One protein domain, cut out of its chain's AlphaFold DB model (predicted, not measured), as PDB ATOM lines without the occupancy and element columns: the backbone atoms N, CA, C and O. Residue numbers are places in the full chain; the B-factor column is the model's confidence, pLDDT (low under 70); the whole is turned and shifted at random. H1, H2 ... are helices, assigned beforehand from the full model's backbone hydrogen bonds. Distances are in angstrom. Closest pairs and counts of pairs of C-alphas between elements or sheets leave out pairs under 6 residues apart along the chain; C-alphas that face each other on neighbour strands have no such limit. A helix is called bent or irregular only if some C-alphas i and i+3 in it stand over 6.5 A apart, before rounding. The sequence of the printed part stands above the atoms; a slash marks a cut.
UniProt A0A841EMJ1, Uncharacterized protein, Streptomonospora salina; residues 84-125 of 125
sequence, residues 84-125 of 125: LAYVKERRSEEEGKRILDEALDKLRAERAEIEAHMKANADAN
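This is residues 84 to 125 of the 125 residues of an uncharacterized protein of Streptomonospora salina (UniProt A0A841EMJ1). Picture one long helix, H2, that makes nearly the whole length of a thin rod, with a small foot set off to one side at the end where H2 begins; the foot is the short helix H1 and the link after it. No other part packs along H2: residues 97 to 125, of which 97 to 123 belong to H2, stand free. The printed part has 42 residues, with two named helices in the order H1, H2 and no named strand, and its class is all helix. It is extended, with a radius of gyration of the C-alphas of 17.2 A, and its C-alphas span 54 by 15 by 8 A.

Find C-alpha 84 at (55.373, 6.703, -4.076), where H1 begins; it takes in residues 84 to 88. Go on to C-alpha 93 at (56.310, 17.163, 1.042), where H2 begins; it takes in residues 93 to 123 and measures 44.7 A from first to last C-alpha. It ends at C-alpha 123, at (27.684, 2.670, 32.214).

Look at the four residues between H1 and H2, Glu 89 to Ser 92, and you will find a tight link. H1 and H2 meet only through their link. Residues 89 to 95, of which 93 to 95 belong to H2, stand free. Neither helix is bent. In H1 and H2 every O i to N i+4 pair is within hydrogen-bond range.

The two C-alphas farthest apart are those of Glu 89 and Asn 125, at 54.1 A. The printed part has no cut and ends at residue 125, the chain's last residue. The mean pLDDT of the printed part is 93.5, and residue 125 is under 70.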
ATOM      1  N   LEU A  84      54.922   5.550  -4.855       93.56
ATOM      2  CA  LEU A  84      55.373   6.703  -4.076       93.56
ATOM      3  C   LEU A  84      56.126   7.715  -4.946       93.56
ATOM      4  O   LEU A  84      55.899   8.912  -4.798       93.56
ATOM      5  N   ALA A  85      56.972   7.260  -5.874       94.06
ATOM      6  CA  ALA A  85      57.653   8.155  -6.806       94.06
ATOM      7  C   ALA A  85      56.644   8.937  -7.667       94.06
ATOM      8  O   ALA A  85      56.745  10.154  -7.765       94.06
ATOM      9  N   TYR A  86      55.598   8.279  -8.184       94.94
ATOM     10  CA  TYR A  86      54.508   8.968  -8.894       94.94
ATOM     11  C   TYR A  86      53.733   9.963  -8.023       94.94
ATOM     12  O   TYR A  86      53.178  10.932  -8.540       94.94
ATOM     13  N   VAL A  87      53.613   9.715  -6.717       95.38
ATOM     14  CA  VAL A  87      52.978  10.661  -5.786       95.38
ATOM     15  C   VAL A  87      53.879  11.874  -5.571       95.38
ATOM     16  O   VAL A  87      53.394  12.995  -5.678       95.38
ATOM     17  N   LYS A  88      55.177  11.661  -5.334       94.56
ATOM     18  CA  LYS A  88      56.157  12.727  -5.070       94.56
ATOM     19  C   LYS A  88      56.394  13.667  -6.249       94.56
ATOM     20  O   LYS A  88      56.806  14.799  -6.053       94.56
ATOM     21  N   GLU A  89      56.117  13.228  -7.470       95.50
ATOM     22  CA  GLU A  89      56.186  14.111  -8.638       95.50
ATOM     23  C   GLU A  89      55.014  15.087  -8.749       95.50
ATOM     24  O   GLU A  89      55.139  16.119  -9.401       95.50
ATOM     25  N   ARG A  90      53.867  14.759  -8.144       96.94
ATOM     26  CA  ARG A  90      52.645  15.573  -8.225       96.94
ATOM     27  C   ARG A  90      52.253  16.228  -6.903       96.94
ATOM     28  O   ARG A  90      51.313  17.013  -6.901       96.94
ATOM     29  N   ARG A  91      52.884  15.838  -5.792       95.44
ATOM     30  CA  ARG A  91      52.651  16.393  -4.457       95.44
ATOM     31  C   ARG A  91      53.969  16.768  -3.807       95.44
ATOM     32  O   ARG A  91      54.896  15.958  -3.804       95.44
ATOM     33  N   SER A  92      54.017  17.960  -3.221       96.19
ATOM     34  CA  SER A  92      55.155  18.370  -2.399       96.19
ATOM     35  C   SER A  92      55.154  17.643  -1.050       96.19
ATOM     36  O   SER A  92      54.167  17.010  -0.657       96.19
ATOM     37  N   GLU A  93      56.261  17.731  -0.309       96.06
ATOM     38  CA  GLU A  93      56.310  17.163   1.042       96.06
ATOM     39  C   GLU A  93      55.315  17.844   1.989       96.06
ATOM     40  O   GLU A  93      54.723  17.177   2.836       96.06
ATOM     41  N   GLU A  94      55.085  19.148   1.832       97.44
ATOM     42  CA  GLU A  94      54.120  19.912   2.627       97.44
ATOM     43  C   GLU A  94      52.682  19.452   2.362       97.44
ATOM     44  O   GLU A  94      51.913  19.251   3.302       97.44
ATOM     45  N   GLU A  95      52.315  19.225   1.099       96.50
ATOM     46  CA  GLU A  95      50.999  18.682   0.745       96.50
ATOM     47  C   GLU A  95      50.812  17.255   1.266       96.50
ATOM     48  O   GLU A  95      49.726  16.900   1.728       96.50
ATOM     49  N   GLY A  96      51.872  16.443   1.224       96.44
ATOM     50  CA  GLY A  96      51.875  15.105   1.809       96.44
ATOM     51  C   GLY A  96      51.638  15.126   3.320       96.44
ATOM     52  O   GLY A  96      50.823  14.349   3.815       96.44
ATOM     53  N   LYS A  97      52.297  16.043   4.044       97.19
ATOM     54  CA  LYS A  97      52.094  16.239   5.491       97.19
ATOM     55  C   LYS A  97      50.660  16.644   5.806       97.19
ATOM     56  O   LYS A  97      50.037  16.025   6.655       97.19
ATOM     57  N   ARG A  98      50.098  17.593   5.054       97.75
ATOM     58  CA  ARG A  98      48.703  18.015   5.236       97.75
ATOM     59  C   ARG A  98      47.705  16.868   5.077       97.75
ATOM     60  O   ARG A  98      46.835  16.713   5.922       97.75
ATOM     61  N   ILE A  99      47.847  16.047   4.032       96.00
ATOM     62  CA  ILE A  99      46.975  14.875   3.829       96.00
ATOM     63  C   ILE A  99      47.107  13.887   4.993       96.00
ATOM     64  O   ILE A  99      46.115  13.297   5.423       96.00
ATOM     65  N   LEU A 100      48.330  13.681   5.491       97.25
ATOM     66  CA  LEU A 100      48.573  12.809   6.634       97.25
ATOM     67  C   LEU A 100      47.886  13.343   7.895       97.25
ATOM     68  O   LEU A 100      47.213  12.573   8.574       97.25
ATOM     69  N   ASP A 101      48.024  14.635   8.182       98.12
ATOM     70  CA  ASP A 101      47.409  15.272   9.348       98.12
ATOM     71  C   ASP A 101      45.875  15.180   9.283       98.12
ATOM     72  O   ASP A 101      45.249  14.704  10.229       98.12
ATOM     73  N   GLU A 102      45.277  15.494   8.127       97.75
ATOM     74  CA  GLU A 102      43.833  15.352   7.886       97.75
ATOM     75  C   GLU A 102      43.344  13.910   8.134       97.75
ATOM     76  O   GLU A 102      42.308  13.685   8.770       97.75
ATOM     77  N   ALA A 103      44.098  12.908   7.669       97.88
ATOM     78  CA  ALA A 103      43.763  11.501   7.874       97.88
ATOM     79  C   ALA A 103      43.910  11.062   9.342       97.88
ATOM     80  O   ALA A 103      43.091  10.285   9.842       97.88
ATOM     81  N   LEU A 104      44.940  11.549  10.040       98.25
ATOM     82  CA  LEU A 104      45.171  11.249  11.453       98.25
ATOM     83  C   LEU A 104      44.088  11.855  12.343       98.25
ATOM     84  O   LEU A 104      43.632  11.189  13.273       98.25
ATOM     85  N   ASP A 105      43.656  13.078  12.059       98.12
ATOM     86  CA  ASP A 105      42.605  13.739  12.827       98.12
ATOM     87  C   ASP A 105      41.263  13.034  12.659       98.12
ATOM     88  O   ASP A 105      40.587  12.756  13.653       98.12
ATOM     89  N   LYS A 106      40.930  12.618  11.431       97.94
ATOM     90  CA  LYS A 106      39.752  11.783  11.182       97.94
ATOM     91  C   LYS A 106      39.810  10.467  11.966       97.94
ATOM     92  O   LYS A 106      38.845  10.111  12.636       97.94
ATOM     93  N   LEU A 107      40.950   9.772  11.938       97.81
ATOM     94  CA  LEU A 107      41.129   8.513  12.667       97.81
ATOM     95  C   LEU A 107      40.983   8.697  14.187       97.81
ATOM     96  O   LEU A 107      40.436   7.832  14.871       97.81
ATOM     97  N   ARG A 108      41.497   9.804  14.735       97.50
ATOM     98  CA  ARG A 108      41.370  10.128  16.164       97.50
ATOM     99  C   ARG A 108      39.920  10.413  16.546       97.50
ATOM    100  O   ARG A 108      39.485   9.920  17.582       97.50
ATOM    101  N   ALA A 109      39.186  11.155  15.716       97.31
ATOM    102  CA  ALA A 109      37.771  11.438  15.940       97.31
ATOM    103  C   ALA A 109      36.936  10.147  15.953       97.31
ATOM    104  O   ALA A 109      36.236   9.891  16.928       97.31
ATOM    105  N   GLU A 110      37.104   9.281  14.947       97.19
ATOM    106  CA  GLU A 110      36.413   7.983  14.884       97.19
ATOM    107  C   GLU A 110      36.708   7.117  16.121       97.19
ATOM    108  O   GLU A 110      35.811   6.500  16.693       97.19
ATOM    109  N   ARG A 111      37.964   7.096  16.591       96.75
ATOM    110  CA  ARG A 111      38.335   6.368  17.816       96.75
ATOM    111  C   ARG A 111      37.663   6.935  19.064       96.75
ATOM    112  O   ARG A 111      37.196   6.151  19.885       96.75
ATOM    113  N   ALA A 112      37.605   8.258  19.199       96.62
ATOM    114  CA  ALA A 112      36.960   8.909  20.334       96.62
ATOM    115  C   ALA A 112      35.445   8.639  20.363       96.62
ATOM    116  O   ALA A 112      34.887   8.387  21.429       96.62
ATOM    117  N   GLU A 113      34.785   8.629  19.201       96.12
ATOM    118  CA  GLU A 113      33.365   8.272  19.082       96.12
ATOM    119  C   GLU A 113      33.104   6.821  19.501       96.12
ATOM    120  O   GLU A 113      32.181   6.549  20.272       96.12
ATOM    121  N   ILE A 114      33.948   5.888  19.048       95.81
ATOM    122  CA  ILE A 114      33.860   4.475  19.434       95.81
ATOM    123  C   ILE A 114      34.061   4.314  20.945       95.81
ATOM    124  O   ILE A 114      33.290   3.603  21.589       95.81
ATOM    125  N   GLU A 115      35.062   4.978  21.522       95.31
ATOM    126  CA  GLU A 115      35.344   4.925  22.959       95.31
ATOM    127  C   GLU A 115      34.184   5.497  23.787       95.31
ATOM    128  O   GLU A 115      33.760   4.883  24.767       95.31
ATOM    129  N   ALA A 116      33.606   6.622  23.357       93.19
ATOM    130  CA  ALA A 116      32.431   7.208  23.994       93.19
ATOM    131  C   ALA A 116      31.219   6.263  23.943       93.19
ATOM    132  O   ALA A 116      30.538   6.082  24.953       93.19
ATOM    133  N   HIS A 117      30.977   5.613  22.801       92.44
ATOM    134  CA  HIS A 117      29.909   4.623  22.656       92.44
ATOM    135  C   HIS A 117      30.148   3.375  23.525       92.44
ATOM    136  O   HIS A 117      29.222   2.870  24.159       92.44
ATOM    137  N   MET A 118      31.387   2.880  23.600       92.25
ATOM    138  CA  MET A 118      31.746   1.760  24.479       92.25
ATOM    139  C   MET A 118      31.538   2.111  25.954       92.25
ATOM    140  O   MET A 118      30.972   1.308  26.691       92.25
ATOM    141  N   LYS A 119      31.934   3.319  26.370       91.31
ATOM    142  CA  LYS A 119      31.738   3.800  27.739       91.31
ATOM    143  C   LYS A 119      30.257   3.946  28.087       91.31
ATOM    144  O   LYS A 119      29.833   3.445  29.120       91.31
ATOM    145  N   ALA A 120      29.456   4.539  27.202       89.19
ATOM    146  CA  ALA A 120      28.016   4.683  27.414       89.19
ATOM    147  C   ALA A 120      27.300   3.329  27.577       89.19
ATOM    148  O   ALA A 120      26.414   3.201  28.415       89.19
ATOM    149  N   ASN A 121      27.704   2.304  26.819       89.00
ATOM    150  CA  ASN A 121      27.160   0.950  26.965       89.00
ATOM    151  C   ASN A 121      27.654   0.225  28.228       89.00
ATOM    152  O   ASN A 121      26.957  -0.652  28.733       89.00
ATOM    153  N   ALA A 122      28.849   0.556  28.721       83.88
ATOM    154  CA  ALA A 122      29.372   0.017  29.973       83.88
ATOM    155  C   ALA A 122      28.681   0.644  31.192       83.88
ATOM    156  O   ALA A 122      28.368  -0.073  32.130       83.88
ATOM    157  N   ASP A 123      28.394   1.949  31.149       78.00
ATOM    158  CA  ASP A 123      27.684   2.670  32.214       78.00
ATOM    159  C   ASP A 123      26.175   2.322  32.268       78.00
ATOM    160  O   ASP A 123      25.506   2.601  33.262       78.00
ATOM    161  N   ALA A 124      25.622   1.739  31.195       71.94
ATOM    162  CA  ALA A 124      24.213   1.346  31.082       71.94
ATOM    163  C   ALA A 124      23.911  -0.108  31.511       71.94
ATOM    164  O   ALA A 124      22.735  -0.474  31.568       71.94
ATOM    165  N   ASN A 125      24.936  -0.924  31.786       57.28
ATOM    166  CA  ASN A 125      24.820  -2.299  32.299       57.28
ATOM    167  C   ASN A 125      25.235  -2.376  33.772       57.28
ATOM    168  O   ASN A 125      24.717  -3.280  34.465       57.28
TER     169      ASN A 125